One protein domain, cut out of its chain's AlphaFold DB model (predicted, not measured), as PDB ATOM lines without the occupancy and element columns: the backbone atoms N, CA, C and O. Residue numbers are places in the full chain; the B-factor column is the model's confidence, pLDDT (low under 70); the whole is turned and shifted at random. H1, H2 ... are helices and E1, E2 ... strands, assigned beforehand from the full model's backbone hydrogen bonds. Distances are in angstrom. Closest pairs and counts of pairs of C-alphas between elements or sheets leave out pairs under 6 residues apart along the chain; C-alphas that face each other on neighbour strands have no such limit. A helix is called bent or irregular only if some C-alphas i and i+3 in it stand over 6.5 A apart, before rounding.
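Overview. This is residues 15 to 140 of the 153 residues of an uncharacterized protein of Brevibacillus borstelensis AK1 (UniProt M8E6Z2). Two antiparallel sheets form a crossed sandwich, two sheets face to face: the long, strongly twisted sheet E1 E2 E3 E5 covers the smaller sheet E4 E6 E7, with the strands of the one at 68 degrees to those of the other. Short helices sit at the two ends of the long axis, H1 and H2 at one and H3 and H4 at the other. The printed part has 126 residues, with the order H1 E1 E2 E3 H2 E4 H3 E5 H4 E6 E7, and its class is mixed, helices and strands. It is compact, with a radius of gyration of the C-alphas of 15.0 A, yet elongated, spanning 45 by 26 by 21 A.

Along the chain. Find C-alpha 39 at (144.309, 98.733, 52.223); from there E3, residues 39 to 48, runs 28.4 A to C-alpha 48 at (125.919, 100.587, 30.606). Its sheet also holds E1 at residues 26 to 28, E2 at 32 to 36, and E5 at 97 to 105, 26.4 A long. In the other sheet look for E4 at 64 to 69, 16.5 A, E6 at 124 to 129, 15.3 A, and E7 at 135 to 139, ending at (130.314, 110.597, 38.567). The helices are H1 at 15 to 20, H2 at 50 to 57, H3 at 75 to 79 and H4 at 112 to 118. H1 is irregular: C-alphas 16 and 19 are 8.5 A apart.

Arrangement. Start at E3, which has E1 and E2 on one side and E5 on the other. Look for N 42 and O 102, 2.9 A, between E3 and E5; N 34 and O 41, 2.9 A, in the hairpin E2 and E3; and N 47 and O 27, 2.8 A, between E1 and E3. Across the sandwich, the closest C-alphas of E4 and E5 are those of Thr 66 and Gln 102, 7.2 A. E6 is the inner strand of its sheet, with N 127 and O 66 at 2.9 A to E4, and N 139 and O 126 at 2.8 A in the hairpin E6 and E7. H1 only grazes this sheet; Phe 18 and Val 136 of E7 have the closest C-alphas, 6.0 A. H1 and H2 are close but not clearly touching, with C-alphas 20 and 52 closest at 6.8 A. H2 is only just on the branched sheet, with 5 pairs of C-alphas within 10 A, and only grazes it. H3 touches H4, C-alphas 76 and 118 being closest at 6.6 A. H4 only grazes the branched sheet and H3 the sheet of E4. Every O i to N i+4 pair is within hydrogen-bond range in H2 and H4, but 0 of 2 in H1 and 0 of 1 in H3, where O i to N i+3 gives 1 of 3 and 1 of 2.

Size, cuts and confidence. The C-alphas farthest apart are those of Ser 51 and Asn 109, 45.7 A. The printed part has no cut. The long link is H3 to E5, residues 80 to 96. The mean pLDDT of the printed part is 95.0, and no printed residue is under 70.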
ATOM      1  N   TYR A  15     137.324 109.609  24.031       94.31
ATOM      2  CA  TYR A  15     137.122 111.033  23.774       94.31
ATOM      3  C   TYR A  15     136.190 111.310  22.579       94.31
ATOM      4  O   TYR A  15     135.574 112.367  22.522       94.31
ATOM      5  N   ASP A  16     136.000 110.368  21.653       94.69
ATOM      6  CA  ASP A  16     135.116 110.572  20.495       94.69
ATOM      7  C   ASP A  16     133.623 110.591  20.880       94.69
ATOM      8  O   ASP A  16     132.775 111.010  20.091       94.69
ATOM      9  N   TYR A  17     133.278 110.116  22.082       96.19
ATOM     10  CA  TYR A  17     131.895 110.001  22.556       96.19
ATOM     11  C   TYR A  17     131.760 110.250  24.067       96.19
ATOM     12  O   TYR A  17     130.814 109.770  24.693       96.19
ATOM     13  N   PHE A  18     132.680 111.010  24.676       94.75
ATOM     14  CA  PHE A  18     132.683 111.214  26.131       94.75
ATOM     15  C   PHE A  18     131.392 111.878  26.652       94.75
ATOM     16  O   PHE A  18     130.979 111.631  27.783       94.75
ATOM     17  N   GLU A  19     130.722 112.678  25.819       95.56
ATOM     18  CA  GLU A  19     129.447 113.331  26.148       95.56
ATOM     19  C   GLU A  19     128.319 112.326  26.436       95.56
ATOM     20  O   GLU A  19     127.334 112.667  27.090       95.56
ATOM     21  N   GLU A  20     128.459 111.070  26.002       96.00
ATOM     22  CA  GLU A  20     127.465 110.025  26.252       96.00
ATOM     23  C   GLU A  20     127.578 109.384  27.631       96.00
ATOM     24  O   GLU A  20     126.686 108.624  28.005       96.00
ATOM     25  N   PHE A  21     128.608 109.702  28.415       95.31
ATOM     26  CA  PHE A  21     128.729 109.275  29.809       95.31
ATOM     27  C   PHE A  21     127.810 110.103  30.719       95.31
ATOM     28  O   PHE A  21     128.247 110.874  31.569       95.31
ATOM     29  N   THR A  22     126.505 109.919  30.539       92.62
ATOM     30  CA  THR A  22     125.436 110.540  31.329       92.62
ATOM     31  C   THR A  22     124.809 109.527  32.287       92.62
ATOM     32  O   THR A  22     124.959 108.319  32.106       92.62
ATOM     33  N   GLY A  23     124.036 109.993  33.275       88.56
ATOM     34  CA  GLY A  23     123.293 109.111  34.192       88.56
ATOM     35  C   GLY A  23     122.224 108.231  33.518       88.56
ATOM     36  O   GLY A  23     121.714 107.293  34.131       88.56
ATOM     37  N   GLU A  24     121.878 108.507  32.259       91.75
ATOM     38  CA  GLU A  24     120.990 107.656  31.461       91.75
ATOM     39  C   GLU A  24     121.743 106.464  30.855       91.75
ATOM     40  O   GLU A  24     121.212 105.352  30.822       91.75
ATOM     41  N   ASN A  25     122.986 106.691  30.425       96.19
ATOM     42  CA  ASN A  25     123.810 105.718  29.709       96.19
ATOM     43  C   ASN A  25     124.797 104.960  30.599       96.19
ATOM     44  O   ASN A  25     125.191 103.851  30.249       96.19
ATOM     45  N   LEU A  26     125.193 105.534  31.734       96.81
ATOM     46  CA  LEU A  26     126.000 104.890  32.759       96.81
ATOM     47  C   LEU A  26     125.343 105.125  34.115       96.81
ATOM     48  O   LEU A  26     125.290 106.244  34.625       96.81
ATOM     49  N   LYS A  27     124.866 104.040  34.718       96.81
ATOM     50  CA  LYS A  27     124.272 104.039  36.058       96.81
ATOM     51  C   LYS A  27     125.193 103.319  37.022       96.81
ATOM     52  O   LYS A  27     125.724 102.263  36.696       96.81
ATOM     53  N   THR A  28     125.356 103.862  38.217       96.94
ATOM     54  CA  THR A  28     126.227 103.306  39.255       96.94
ATOM     55  C   THR A  28     125.401 102.717  40.394       96.94
ATOM     56  O   THR A  28     124.327 103.225  40.719       96.94
ATOM     57  N   SER A  29     125.885 101.650  41.027       96.94
ATOM     58  CA  SER A  29     125.382 101.236  42.341       96.94
ATOM     59  C   SER A  29     125.868 102.188  43.432       96.94
ATOM     60  O   SER A  29     126.683 103.072  43.180       96.94
ATOM     61  N   VAL A  30     125.449 101.935  44.673       97.19
ATOM     62  CA  VAL A  30     126.191 102.441  45.834       97.19
ATOM     63  C   VAL A  30     127.612 101.862  45.807       97.19
ATOM     64  O   VAL A  30     127.777 100.662  45.550       97.19
ATOM     65  N   LEU A  31     128.622 102.697  46.051       98.19
ATOM     66  CA  LEU A  31     130.013 102.277  46.209       98.19
ATOM     67  C   LEU A  31     130.161 101.472  47.502       98.19
ATOM     68  O   LEU A  31     129.870 101.951  48.598       98.19
ATOM     69  N   GLN A  32     130.646 100.244  47.369       98.12
ATOM     70  CA  GLN A  32     130.984  99.387  48.495       98.12
ATOM     71  C   GLN A  32     132.451  99.579  48.860       98.12
ATOM     72  O   GLN A  32     133.322  99.565  47.993       98.12
ATOM     73  N   ILE A  33     132.717  99.734  50.154       97.75
ATOM     74  CA  ILE A  33     134.055 100.002  50.674       97.75
ATOM     75  C   ILE A  33     134.378  98.951  51.727       97.75
ATOM     76  O   ILE A  33     133.702  98.858  52.754       97.75
ATOM     77  N   LYS A  34     135.421  98.158  51.485       96.62
ATOM     78  CA  LYS A  34     135.874  97.123  52.413       96.62
ATOM     79  C   LYS A  34     137.310  97.385  52.834       96.62
ATOM     80  O   LYS A  34     138.231  97.346  52.027       96.62
ATOM     81  N   LYS A  35     137.521  97.611  54.128       90.88
ATOM     82  CA  LYS A  35     138.867  97.744  54.690       90.88
ATOM     83  C   LYS A  35     139.519  96.373  54.880       90.88
ATOM     84  O   LYS A  35     138.863  95.418  55.296       90.88
ATOM     85  N   SER A  36     140.815  96.273  54.608       87.38
ATOM     86  CA  SER A  36     141.651  95.105  54.916       87.38
ATOM     87  C   SER A  36     143.074  95.562  55.226       87.38
ATOM     88  O   SER A  36     143.755  96.095  54.351       87.38
ATOM     89  N   ASP A  37     143.512  95.368  56.470       86.06
ATOM     90  CA  ASP A  37     144.813  95.805  56.990       86.06
ATOM     91  C   ASP A  37     145.143  97.264  56.622       86.06
ATOM     92  O   ASP A  37     144.470  98.195  57.077       86.06
ATOM     93  N   ASN A  38     146.160  97.445  55.772       92.19
ATOM     94  CA  ASN A  38     146.650  98.722  55.263       92.19
ATOM     95  C   ASN A  38     146.125  99.040  53.848       92.19
ATOM     96  O   ASN A  38     146.784  99.696  53.038       92.19
ATOM     97  N   SER A  39     144.954  98.513  53.509       94.81
ATOM     98  CA  SER A  39     144.309  98.733  52.223       94.81
ATOM     99  C   SER A  39     142.799  98.865  52.354       94.81
ATOM    100  O   SER A  39     142.188  98.418  53.329       94.81
ATOM    101  N   VAL A  40     142.200  99.481  51.347       96.00
ATOM    102  CA  VAL A  40     140.754  99.541  51.154       96.00
ATOM    103  C   VAL A  40     140.447  99.037  49.753       96.00
ATOM    104  O   VAL A  40     141.108  99.416  48.794       96.00
ATOM    105  N   GLU A  41     139.460  98.165  49.643       97.56
ATOM    106  CA  GLU A  41     138.885  97.735  48.378       97.56
ATOM    107  C   GLU A  41     137.615  98.544  48.107       97.56
ATOM    108  O   GLU A  41     136.717  98.608  48.952       97.56
ATOM    109  N   LEU A  42     137.579  99.177  46.940       98.25
ATOM    110  CA  LEU A  42     136.456  99.937  46.415       98.25
ATOM    111  C   LEU A  42     135.776  99.121  45.324       98.25
ATOM    112  O   LEU A  42     136.411  98.823  44.317       98.25
ATOM    113  N   THR A  43     134.495  98.813  45.505       98.31
ATOM    114  CA  THR A  43     133.715  98.015  44.555       98.31
ATOM    115  C   THR A  43     132.466  98.768  44.115       98.31
ATOM    116  O   THR A  43     131.601  99.092  44.931       98.31
ATOM    117  N   LEU A  44     132.343  99.011  42.813       98.31
ATOM    118  CA  LEU A  44     131.204  99.689  42.201       98.31
ATOM    119  C   LEU A  44     130.648  98.844  41.059       98.31
ATOM    120  O   LEU A  44     131.391  98.445  40.164       98.31
ATOM    121  N   ARG A  45     129.335  98.603  41.052       97.81
ATOM    122  CA  ARG A  45     128.668  98.040  39.875       97.81
ATOM    123  C   ARG A  45     128.240  99.172  38.951       97.81
ATOM    124  O   ARG A  45     127.661 100.152  39.418       97.81
ATOM    125  N   ILE A  46     128.494  99.020  37.658       97.44
ATOM    126  CA  ILE A  46     128.071  99.959  36.619       97.44
ATOM    127  C   ILE A  46     127.167  99.247  35.620       97.44
ATOM    128  O   ILE A  46     127.466  98.134  35.196       97.44
ATOM    129  N   LEU A  47     126.063  99.884  35.246       97.38
ATOM    130  CA  LEU A  47     125.180  99.445  34.175       97.38
ATOM    131  C   LEU A  47     125.339 100.400  32.996       97.38
ATOM    132  O   LEU A  47     125.074 101.595  33.131       97.38
ATOM    133  N   LEU A  48     125.757  99.857  31.858       97.31
ATOM    134  CA  LEU A  48     125.919 100.587  30.606       97.31
ATOM    135  C   LEU A  48     124.674 100.415  29.730       97.31
ATOM    136  O   LEU A  48     124.119  99.317  29.647       97.31
ATOM    137  N   SER A  49     124.245 101.471  29.044       96.81
ATOM    138  CA  SER A  49     123.275 101.328  27.957       96.81
ATOM    139  C   SER A  49     123.893 100.544  26.799       96.81
ATOM    140  O   SER A  49     125.107 100.576  26.589       96.81
ATOM    141  N   ASP A  50     123.056  99.859  26.013       95.62
ATOM    142  CA  ASP A  50     123.531  99.091  24.856       95.62
ATOM    143  C   ASP A  50     124.316  99.969  23.873       95.62
ATOM    144  O   ASP A  50     125.345  99.544  23.354       95.62
ATOM    145  N   SER A  51     123.872 101.218  23.669       94.81
ATOM    146  CA  SER A  51     124.550 102.189  22.804       94.81
ATOM    147  C   SER A  51     125.950 102.531  23.314       94.81
ATOM    148  O   SER A  51     126.919 102.402  22.568       94.81
ATOM    149  N   LEU A  52     126.082 102.925  24.588       96.44
ATOM    150  CA  LEU A  52     127.380 103.297  25.155       96.44
ATOM    151  C   LEU A  52     128.337 102.097  25.180       96.44
ATOM    152  O   LEU A  52     129.495 102.219  24.778       96.44
ATOM    153  N   LYS A  53     127.841 100.919  25.578       96.44
ATOM    154  CA  LYS A  53     128.619  99.675  25.577       96.44
ATOM    155  C   LYS A  53     129.148  99.339  24.185       96.44
ATOM    156  O   LYS A  53     130.329  99.027  24.043       96.44
ATOM    157  N   GLU A  54     128.292  99.415  23.168       94.81
ATOM    158  CA  GLU A  54     128.672  99.130  21.784       94.81
ATOM    159  C   GLU A  54     129.807 100.053  21.326       94.81
ATOM    160  O   GLU A  54     130.773  99.580  20.728       94.81
ATOM    161  N   LYS A  55     129.753 101.350  21.648       95.56
ATOM    162  CA  LYS A  55     130.837 102.288  21.310       95.56
ATOM    163  C   LYS A  55     132.143 101.924  21.996       95.56
ATOM    164  O   LYS A  55     133.178 101.820  21.338       95.56
ATOM    165  N   MET A  56     132.081 101.644  23.294       95.62
ATOM    166  CA  MET A  56     133.251 101.247  24.073       95.62
ATOM    167  C   MET A  56     133.887  99.949  23.556       95.62
ATOM    168  O   MET A  56     135.106  99.870  23.426       95.62
ATOM    169  N   MET A  57     133.084  98.949  23.177       94.75
ATOM    170  CA  MET A  57     133.582  97.709  22.564       94.75
ATOM    171  C   MET A  57     134.281  97.955  21.222       94.75
ATOM    172  O   MET A  57     135.266  97.282  20.907       94.75
ATOM    173  N   HIS A  58     133.812  98.932  20.446       94.75
ATOM    174  CA  HIS A  58     134.360  99.290  19.134       94.75
ATOM    175  C   HIS A  58     135.357 100.454  19.182       94.75
ATOM    176  O   HIS A  58     135.681 101.023  18.142       94.75
ATOM    177  N   THR A  59     135.888 100.770  20.364       95.75
ATOM    178  CA  THR A  59     136.972 101.746  20.538       95.75
ATOM    179  C   THR A  59     138.327 101.059  20.449       95.75
ATOM    180  O   THR A  59     138.534 100.010  21.063       95.75
ATOM    181  N   GLU A  60     139.222 101.589  19.620       95.56
ATOM    182  CA  GLU A  60     140.550 101.021  19.374       95.56
ATOM    183  C   GLU A  60     141.429 101.093  20.622       95.56
ATOM    184  O   GLU A  60     142.011 100.087  21.038       95.56
ATOM    185  N   LYS A  61     141.494 102.276  21.232       96.69
ATOM    186  CA  LYS A  61     142.335 102.539  22.394       96.69
ATOM    187  C   LYS A  61     141.687 102.076  23.706       96.69
ATOM    188  O   LYS A  61     140.459 102.005  23.803       96.69
ATOM    189  N   PRO A  62     142.500 101.743  24.724       95.69
ATOM    190  CA  PRO A  62     141.989 101.267  26.001       95.69
ATOM    191  C   PRO A  62     141.218 102.358  26.748       95.69
ATOM    192  O   PRO A  62     141.512 103.547  26.646       95.69
ATOM    193  N   ILE A  63     140.240 101.911  27.532       97.12
ATOM    194  CA  ILE A  63     139.412 102.744  28.401       97.12
ATOM    195  C   ILE A  63     139.643 102.261  29.820       97.12
ATOM    196  O   ILE A  63     139.550 101.057  30.085       97.12
ATOM    197  N   TYR A  64     139.913 103.193  30.724       98.12
ATOM    198  CA  TYR A  64     140.175 102.870  32.112       98.12
ATOM    199  C   TYR A  64     139.186 103.529  33.060       98.12
ATOM    200  O   TYR A  64     138.481 104.483  32.730       98.12
ATOM    201  N   PHE A  65     139.173 103.014  34.280       98.06
ATOM    202  CA  PHE A  65     138.339 103.476  35.367       98.06
ATOM    203  C   PHE A  65     139.174 103.647  36.625       98.06
ATOM    204  O   PHE A  65     140.114 102.894  36.880       98.06
ATOM    205  N   THR A  66     138.816 104.630  37.438       97.94
ATOM    206  CA  THR A  66     139.427 104.824  38.753       97.94
ATOM    207  C   THR A  66     138.452 105.507  39.691       97.94
ATOM    208  O   THR A  66     137.487 106.143  39.257       97.94
ATOM    209  N   PHE A  67     138.727 105.410  40.986       97.62
ATOM    210  CA  PHE A  67     138.139 106.291  41.978       97.62
ATOM    211  C   PHE A  67     139.111 107.430  42.283       97.62
ATOM    212  O   PHE A  67     140.330 107.265  42.203       97.62
ATOM    213  N   GLY A  68     138.568 108.595  42.609       94.69
ATOM    214  CA  GLY A  68     139.349 109.768  42.982       94.69
ATOM    215  C   GLY A  68     138.609 110.635  43.988       94.69
ATOM    216  O   GLY A  68     137.460 110.360  44.334       94.69
ATOM    217  N   ASP A  69     139.266 111.695  44.441       94.75
ATOM    218  CA  ASP A  69     138.667 112.693  45.323       94.75
ATOM    219  C   ASP A  69     137.558 113.505  44.648       94.75
ATOM    220  O   ASP A  69     137.545 113.715  43.431       94.75
ATOM    221  N   LEU A  70     136.667 114.077  45.456       94.44
ATOM    222  CA  LEU A  70     135.797 115.154  44.990       94.44
ATOM    223  C   LEU A  70     136.614 116.353  44.455       94.44
ATOM    224  O   LEU A  70     137.697 116.644  44.963       94.44
ATOM    225  N   PRO A  71     136.124 117.087  43.436       89.94
ATOM    226  CA  PRO A  71     136.792 118.295  42.949       89.94
ATOM    227  C   PRO A  71     137.064 119.309  44.072       89.94
ATOM    228  O   PRO A  71     136.172 119.633  44.851       89.94
ATOM    229  N   GLY A  72     138.298 119.816  44.150       89.19
ATOM    230  CA  GLY A  72     138.718 120.755  45.201       89.19
ATOM    231  C   GLY A  72     138.964 120.119  46.574       89.19
ATOM    232  O   GLY A  72     139.278 120.838  47.519       89.19
ATOM    233  N   ASN A  73     138.848 118.795  46.687       88.75
ATOM    234  CA  ASN A  73     139.171 118.025  47.879       88.75
ATOM    235  C   ASN A  73     140.369 117.101  47.578       88.75
ATOM    236  O   ASN A  73     140.505 116.599  46.468       88.75
ATOM    237  N   GLU A  74     141.251 116.895  48.552       91.19
ATOM    238  CA  GLU A  74     142.377 115.949  48.465       91.19
ATOM    239  C   GLU A  74     142.380 114.964  49.647       91.19
ATOM    240  O   GLU A  74     143.421 114.412  50.008       91.19
ATOM    241  N   THR A  75     141.229 114.784  50.301       90.12
ATOM    242  CA  THR A  75     141.082 113.933  51.488       90.12
ATOM    243  C   THR A  75     141.596 112.525  51.218       90.12
ATOM    244  O   THR A  75     142.490 112.084  51.921       90.12
ATOM    245  N   ILE A  76     141.104 111.828  50.198       94.31
ATOM    246  CA  ILE A  76     141.484 110.450  49.877       94.31
ATOM    247  C   ILE A  76     142.936 110.386  49.415       94.31
ATOM    248  O   ILE A  76     143.712 109.629  49.999       94.31
ATOM    249  N   LYS A  77     143.341 111.200  48.433       94.00
ATOM    250  CA  LYS A  77     144.720 111.244  47.913       94.00
ATOM    251  C   LYS A  77     145.758 111.414  49.023       94.00
ATOM    252  O   LYS A  77     146.794 110.751  48.996       94.00
ATOM    253  N   ASN A  78     145.481 112.242  50.029       94.56
ATOM    254  CA  ASN A  78     146.399 112.462  51.147       94.56
ATOM    255  C   ASN A  78     146.529 111.260  52.094       94.56
ATOM    256  O   ASN A  78     147.503 111.203  52.852       94.56
ATOM    257  N   LEU A  79     145.622 110.287  52.022       95.38
ATOM    258  CA  LEU A  79     145.631 109.059  52.825       95.38
ATOM    259  C   LEU A  79     146.263 107.869  52.092       95.38
ATOM    260  O   LEU A  79     146.510 106.836  52.719       95.38
ATOM    261  N   LEU A  80     146.554 107.997  50.794       95.94
ATOM    262  CA  LEU A  80     147.140 106.925  49.989       95.94
ATOM    263  C   LEU A  80     148.665 106.895  50.093       95.94
ATOM    264  O   LEU A  80     149.329 107.931  50.089       95.94
ATOM    265  N   ALA A  81     149.230 105.693  50.174       96.31
ATOM    266  CA  ALA A  81     150.679 105.496  50.137       96.31
ATOM    267  C   ALA A  81     151.254 105.644  48.721       96.31
ATOM    268  O   ALA A  81     152.415 106.011  48.566       96.31
ATOM    269  N   GLU A  82     150.450 105.356  47.699       95.06
ATOM    270  CA  GLU A  82     150.817 105.431  46.286       95.06
ATOM    271  C   GLU A  82     149.579 105.740  45.434       95.06
ATOM    272  O   GLU A  82     148.445 105.546  45.883       95.06
ATOM    273  N   SER A  83     149.792 106.230  44.211       92.56
ATOM    274  CA  SER A  83     148.704 106.445  43.255       92.56
ATOM    275  C   SER A  83     148.030 105.113  42.911       92.56
ATOM    276  O   SER A  83     148.732 104.133  42.648       92.56
ATOM    277  N   PRO A  84     146.689 105.049  42.894       93.31
ATOM    278  CA  PRO A  84     145.990 103.809  42.609       93.31
ATOM    279  C   PRO A  84     146.145 103.411  41.141       93.31
ATOM    280  O   PRO A  84     146.154 104.258  40.248       93.31
ATOM    281  N   SER A  85     146.247 102.107  40.884       94.31
ATOM    282  CA  SER A  85     146.297 101.586  39.519       94.31
ATOM    283  C   SER A  85     144.951 101.751  38.823       94.31
ATOM    284  O   SER A  85     143.900 101.493  39.413       94.31
ATOM    285  N   LEU A  86     144.994 102.131  37.550       96.88
ATOM    286  CA  LEU A  86     143.818 102.203  36.698       96.88
ATOM    287  C   LEU A  86     143.212 100.808  36.471       96.88
ATOM    288  O   LEU A  86     143.929  99.817  36.334       96.88
ATOM    289  N   VAL A  87     141.882 100.736  36.432       97.62
ATOM    290  CA  VAL A  87     141.123  99.497  36.227       97.62
ATOM    291  C   VAL A  87     140.650  99.427  34.781       97.62
ATOM    292  O   VAL A  87     140.049 100.374  34.282       97.62
ATOM    293  N   GLN A  88     140.862  98.292  34.124       95.81
ATOM    294  CA  GLN A  88     140.275  97.980  32.823       95.81
ATOM    295  C   GLN A  88     139.279  96.830  32.987       95.81
ATOM    296  O   GLN A  88     139.518  95.906  33.764       95.81
ATOM    297  N   ILE A  89     138.169  96.878  32.252       93.06
ATOM    298  CA  ILE A  89     137.196  95.782  32.191       93.06
ATOM    299  C   ILE A  89     137.134  95.204  30.784       93.06
ATOM    300  O   ILE A  89     137.318  95.914  29.794       93.06
ATOM    301  N   GLU A  90     136.840  93.913  30.702       90.75
ATOM    302  CA  GLU A  90     136.557  93.243  29.440       90.75
ATOM    303  C   GLU A  90     135.067  93.388  29.113       90.75
ATOM    304  O   GLU A  90     134.200  92.834  29.790       90.75
ATOM    305  N   LEU A  91     134.767  94.175  28.082       91.12
ATOM    306  CA  LEU A  91     133.401  94.400  27.622       91.12
ATOM    307  C   LEU A  91     132.953  93.272  26.695       91.12
ATOM    308  O   LEU A  91     133.708  92.823  25.831       91.12
ATOM    309  N   ASN A  92     131.697  92.854  26.830       88.62
ATOM    310  CA  ASN A  92     131.114  91.821  25.984       88.62
ATOM    311  C   ASN A  92     129.692  92.185  25.532       88.62
ATOM    312  O   ASN A  92     129.004  93.013  26.124       88.62
ATOM    313  N   SER A  93     129.219  91.537  24.468       84.12
ATOM    314  CA  SER A  93     127.918  91.862  23.878       84.12
ATOM    315  C   SER A  93     126.717  91.374  24.696       84.12
ATOM    316  O   SER A  93     125.614  91.873  24.486       84.12
ATOM    317  N   LYS A  94     126.905  90.438  25.632       88.81
ATOM    318  CA  LYS A  94     125.818  89.749  26.348       88.81
ATOM    319  C   LYS A  94     125.403  90.444  27.639       88.81
ATOM    320  O   LYS A  94     124.254  90.313  28.046       88.81
ATOM    321  N   GLU A  95     126.323  91.161  28.271       91.31
ATOM    322  CA  GLU A  95     126.116  91.774  29.580       91.31
ATOM    323  C   GLU A  95     126.265  93.293  29.504       91.31
ATOM    324  O   GLU A  95     127.041  93.830  28.711       91.31
ATOM    325  N   ASN A  96     125.492  93.984  30.341       94.75
ATOM    326  CA  ASN A  96     125.529  95.440  30.495       94.75
ATOM    327  C   ASN A  96     125.967  95.863  31.898       94.75
ATOM    328  O   ASN A  96     126.276  97.032  32.110       94.75
ATOM    329  N   LEU A  97     125.966  94.924  32.846       96.38
ATOM    330  CA  LEU A  97     126.321  95.147  34.237       96.38
ATOM    331  C   LEU A  97     127.748  94.658  34.470       96.38
ATOM    332  O   LEU A  97     128.039  93.484  34.266       96.38
ATOM    333  N   TYR A  98     128.612  95.551  34.930       96.94
ATOM    334  CA  TYR A  98     130.025  95.280  35.171       96.94
ATOM    335  C   TYR A  98     130.396  95.667  36.597       96.94
ATOM    336  O   TYR A  98     129.787  96.561  37.184       96.94
ATOM    337  N   THR A  99     131.416  95.017  37.148       97.31
ATOM    338  CA  THR A  99     131.958  95.342  38.471       97.31
ATOM    339  C   THR A  99     133.337  95.960  38.312       97.31
ATOM    340  O   THR A  99     134.242  95.331  37.770       97.31
ATOM    341  N   ILE A 100     133.501  97.175  38.823       98.00
ATOM    342  CA  ILE A 100     134.794  97.832  38.984       98.00
ATOM    343  C   ILE A 100     135.267  97.565  40.409       98.00
ATOM    344  O   ILE A 100     134.580  97.957  41.351       98.00
ATOM    345  N   SER A 101     136.425  96.922  40.565       97.62
ATOM    346  CA  SER A 101     137.111  96.792  41.856       97.62
ATOM    347  C   SER A 101     138.486  97.447  41.783       97.62
ATOM    348  O   SER A 101     139.261  97.164  40.867       97.62
ATOM    349  N   GLN A 102     138.783  98.330  42.734       97.81
ATOM    350  CA  GLN A 102     140.082  98.984  42.863       97.81
ATOM    351  C   GLN A 102     140.582  98.868  44.299       97.81
ATOM    352  O   GLN A 102     139.890  99.224  45.254       97.81
ATOM    353  N   LYS A 103     141.824  98.410  44.452       96.69
ATOM    354  CA  LYS A 103     142.497  98.358  45.747       96.69
ATOM    355  C   LYS A 103     143.329  99.619  45.960       96.69
ATOM    356  O   LYS A 103     144.224  99.918  45.176       96.69
ATOM    357  N   LEU A 104     143.059 100.318  47.054       96.62
ATOM    358  CA  LEU A 104     143.793 101.486  47.516       96.62
ATOM    359  C   LEU A 104     144.753 101.079  48.630       96.62
ATOM    360  O   LEU A 104     144.338 100.492  49.632       96.62
ATOM    361  N   LYS A 105     146.038 101.395  48.472       96.62
ATOM    362  CA  LYS A 105     147.047 101.192  49.514       96.62
ATOM    363  C   LYS A 105     147.148 102.445  50.372       96.62
ATOM    364  O   LYS A 105     147.340 103.544  49.856       96.62
ATOM    365  N   LEU A 106     147.016 102.274  51.678       96.44
ATOM    366  CA  LEU A 106     146.929 103.375  52.627       96.44
ATOM    367  C   LEU A 106     148.296 103.707  53.226       96.44
ATOM    368  O   LEU A 106     149.180 102.850  53.314       96.44
ATOM    369  N   LYS A 107     148.466 104.957  53.658       95.25
ATOM    370  CA  LYS A 107     149.577 105.338  54.533       95.25
ATOM    371  C   LYS A 107     149.441 104.639  55.882       95.25
ATOM    372  O   LYS A 107     148.341 104.365  56.355       95.25
ATOM    373  N   GLU A 108     150.576 104.397  56.523       92.56
ATOM    374  CA  GLU A 108     150.595 103.893  57.891       92.56
ATOM    375  C   GLU A 108     150.076 104.952  58.880       92.56
ATOM    376  O   GLU A 108     150.136 106.152  58.618       92.56
ATOM    377  N   ASN A 109     149.607 104.501  60.048       89.88
ATOM    378  CA  ASN A 109     149.232 105.354  61.186       89.88
ATOM    379  C   ASN A 109     148.095 106.364  60.924       89.88
ATOM    380  O   ASN A 109     148.099 107.463  61.474       89.88
ATOM    381  N   LEU A 110     147.091 105.974  60.134       92.38
ATOM    382  CA  LEU A 110     145.875 106.771  59.937       92.38
ATOM    383  C   LEU A 110     145.127 107.046  61.251       92.38
ATOM    384  O   LEU A 110     144.916 106.131  62.062       92.38
ATOM    385  N   THR A 111     144.650 108.279  61.412       94.25
ATOM    386  CA  THR A 111     143.769 108.669  62.519       94.25
ATOM    387  C   THR A 111     142.382 108.036  62.372       94.25
ATOM    388  O   THR A 111     142.018 107.506  61.322       94.25
ATOM    389  N   GLU A 112     141.560 108.085  63.424       92.44
ATOM    390  CA  GLU A 112     140.166 107.634  63.312       92.44
ATOM    391  C   GLU A 112     139.358 108.488  62.328       92.44
ATOM    392  O   GLU A 112     138.544 107.945  61.586       92.44
ATOM    393  N   ALA A 113     139.620 109.797  62.253       93.44
ATOM    394  CA  ALA A 113     138.966 110.675  61.284       93.44
ATOM    395  C   ALA A 113     139.300 110.266  59.840       93.44
ATOM    396  O   ALA A 113     138.399 110.161  59.010       93.44
ATOM    397  N   ASP A 114     140.565 109.936  59.568       94.12
ATOM    398  CA  ASP A 114     141.009 109.438  58.259       94.12
ATOM    399  C   ASP A 114     140.309 108.128  57.892       94.12
ATOM    400  O   ASP A 114     139.830 107.947  56.773       94.12
ATOM    401  N   LYS A 115     140.201 107.207  58.858       91.38
ATOM    402  CA  LYS A 115     139.501 105.931  58.664       91.38
ATOM    403  C   LYS A 115     138.024 106.149  58.347       91.38
ATOM    404  O   LYS A 115     137.505 105.472  57.469       91.38
ATOM    405  N   GLN A 116     137.359 107.084  59.025       93.12
ATOM    406  CA  GLN A 116     135.966 107.425  58.725       93.12
ATOM    407  C   GLN A 116     135.828 108.057  57.337       93.12
ATOM    408  O   GLN A 116     134.923 107.694  56.588       93.12
ATOM    409  N   ALA A 117     136.754 108.940  56.957       93.56
ATOM    410  CA  ALA A 117     136.755 109.548  55.634       93.56
ATOM    411  C   ALA A 117     136.904 108.498  54.518       93.56
ATOM    412  O   ALA A 117     136.165 108.550  53.534       93.56
ATOM    413  N   LEU A 118     137.782 107.506  54.693       94.31
ATOM    414  CA  LEU A 118     137.968 106.416  53.728       94.31
ATOM    415  C   LEU A 118     136.725 105.547  53.544       94.31
ATOM    416  O   LEU A 118     136.545 104.987  52.467       94.31
ATOM    417  N   LEU A 119     135.901 105.401  54.582       94.81
ATOM    418  CA  LEU A 119     134.724 104.528  54.578       94.81
ATOM    419  C   LEU A 119     133.446 105.229  54.105       94.81
ATOM    420  O   LEU A 119     132.397 104.589  54.055       94.81
ATOM    421  N   SER A 120     133.517 106.511  53.746       95.31
ATOM    422  CA  SER A 120     132.371 107.276  53.255       95.31
ATOM    423  C   SER A 120     132.363 107.338  51.724       95.31
ATOM    424  O   SER A 120     133.233 107.999  51.149       95.31
ATOM    425  N   PRO A 121     131.375 106.723  51.041       95.81
ATOM    426  CA  PRO A 121     131.217 106.830  49.590       95.81
ATOM    427  C   PRO A 121     131.167 108.268  49.070       95.81
ATOM    428  O   PRO A 121     131.684 108.542  47.990       95.81
ATOM    429  N   ALA A 122     130.619 109.190  49.866       94.81
ATOM    430  CA  ALA A 122     130.482 110.598  49.508       94.81
ATOM    431  C   ALA A 122     131.831 111.309  49.297       94.81
ATOM    432  O   ALA A 122     131.869 112.364  48.677       94.81
ATOM    433  N   ASN A 123     132.943 110.749  49.784       96.19
ATOM    434  CA  ASN A 123     134.277 111.319  49.576       96.19
ATOM    435  C   ASN A 123     134.919 110.907  48.244       96.19
ATOM    436  O   ASN A 123     135.997 111.401  47.911       96.19
ATOM    437  N   TYR A 124     134.268 110.025  47.486       97.31
ATOM    438  CA  TYR A 124     134.784 109.503  46.231       97.31
ATOM    439  C   TYR A 124     133.971 110.011  45.044       97.31
ATOM    440  O   TYR A 124     132.752 110.183  45.099       97.31
ATOM    441  N   ARG A 125     134.661 110.161  43.918       96.88
ATOM    442  CA  ARG A 125     134.064 110.184  42.584       96.88
ATOM    443  C   ARG A 125     134.559 108.987  41.786       96.88
ATOM    444  O   ARG A 125     135.685 108.525  41.972       96.88
ATOM    445  N   PHE A 126     133.731 108.526  40.865       97.94
ATOM    446  CA  PHE A 126     134.084 107.513  39.885       97.94
ATOM    447  C   PHE A 126     134.459 108.198  38.573       97.94
ATOM    448  O   PHE A 126     133.755 109.108  38.139       97.94
ATOM    449  N   GLN A 127     135.567 107.803  37.954       97.69
ATOM    450  CA  GLN A 127     136.102 108.464  36.765       97.69
ATOM    451  C   GLN A 127     136.274 107.484  35.614       97.69
ATOM    452  O   GLN A 127     136.700 106.346  35.816       97.69
ATOM    453  N   VAL A 128     135.998 107.977  34.408       97.94
ATOM    454  CA  VAL A 128     136.349 107.317  33.148       97.94
ATOM    455  C   VAL A 128     137.567 108.027  32.586       97.94
ATOM    456  O   VAL A 128     137.582 109.256  32.483       97.94
ATOM    457  N   ILE A 129     138.586 107.248  32.259       97.75
ATOM    458  CA  ILE A 129     139.925 107.705  31.918       97.75
ATOM    459  C   ILE A 129     140.272 107.206  30.510       97.75
ATOM    460  O   ILE A 129     139.996 106.051  30.171       97.75
ATOM    461  N   ASN A 130     140.850 108.079  29.689       96.75
ATOM    462  CA  ASN A 130     141.300 107.733  28.341       96.75
ATOM    463  C   ASN A 130     142.713 107.114  28.343       96.75
ATOM    464  O   ASN A 130     143.340 106.927  29.384       96.75
ATOM    465  N   GLU A 131     143.232 106.818  27.158       95.88
ATOM    466  CA  GLU A 131     144.568 106.254  26.957       95.88
ATOM    467  C   GLU A 131     145.725 107.144  27.440       95.88
ATOM    468  O   GLU A 131     146.824 106.642  27.649       95.88
ATOM    469  N   GLU A 132     145.488 108.452  27.576       96.56
ATOM    470  CA  GLU A 132     146.474 109.452  28.008       96.56
ATOM    471  C   GLU A 132     146.392 109.697  29.523       96.56
ATOM    472  O   GLU A 132     146.968 110.653  30.036       96.56
ATOM    473  N   GLU A 133     145.649 108.845  30.237       95.31
ATOM    474  CA  GLU A 133     145.381 108.946  31.672       95.31
ATOM    475  C   GLU A 133     144.615 110.224  32.073       95.31
ATOM    476  O   GLU A 133     144.620 110.646  33.233       95.31
ATOM    477  N   LEU A 134     143.891 110.826  31.125       95.50
ATOM    478  CA  LEU A 134     143.050 111.999  31.346       95.50
ATOM    479  C   LEU A 134     141.607 111.592  31.645       95.50
ATOM    480  O   LEU A 134     141.014 110.745  30.977       95.50
ATOM    481  N   SER A 135     141.013 112.243  32.646       95.25
ATOM    482  CA  SER A 135     139.605 112.041  32.988       95.25
ATOM    483  C   SER A 135     138.699 112.678  31.943       95.25
ATOM    484  O   SER A 135     138.708 113.896  31.786       95.25
ATOM    485  N   VAL A 136     137.859 111.865  31.302       96.12
ATOM    486  CA  VAL A 136     136.885 112.315  30.292       96.12
ATOM    487  C   VAL A 136     135.457 112.387  30.831       96.12
ATOM    488  O   VAL A 136     134.646 113.153  30.324       96.12
ATOM    489  N   ALA A 137     135.152 111.634  31.892       96.25
ATOM    490  CA  ALA A 137     133.877 111.708  32.602       96.25
ATOM    491  C   ALA A 137     134.071 111.473  34.104       96.25
ATOM    492  O   ALA A 137     135.049 110.850  34.534       96.25
ATOM    493  N   SER A 138     133.158 111.990  34.925       96.06
ATOM    494  CA  SER A 138     133.196 111.837  36.382       96.06
ATOM    495  C   SER A 138     131.792 111.784  36.973       96.06
ATOM    496  O   SER A 138     130.935 112.591  36.626       96.06
ATOM    497  N   PHE A 139     131.586 110.861  37.906       96.31
ATOM    498  CA  PHE A 139     130.314 110.597  38.567       96.31
ATOM    499  C   PHE A 139     130.488 110.745  40.081       96.31
ATOM    500  O   PHE A 139     131.379 110.138  40.675       96.31
ATOM    501  N   MET A 140     129.648 111.578  40.694       95.19
ATOM    502  CA  MET A 140     129.600 111.836  42.139       95.19
ATOM    503  C   MET A 140     128.302 111.265  42.730       95.19
ATOM    504  O   MET A 140     127.451 110.781  41.987       95.19
TER     505      MET A 140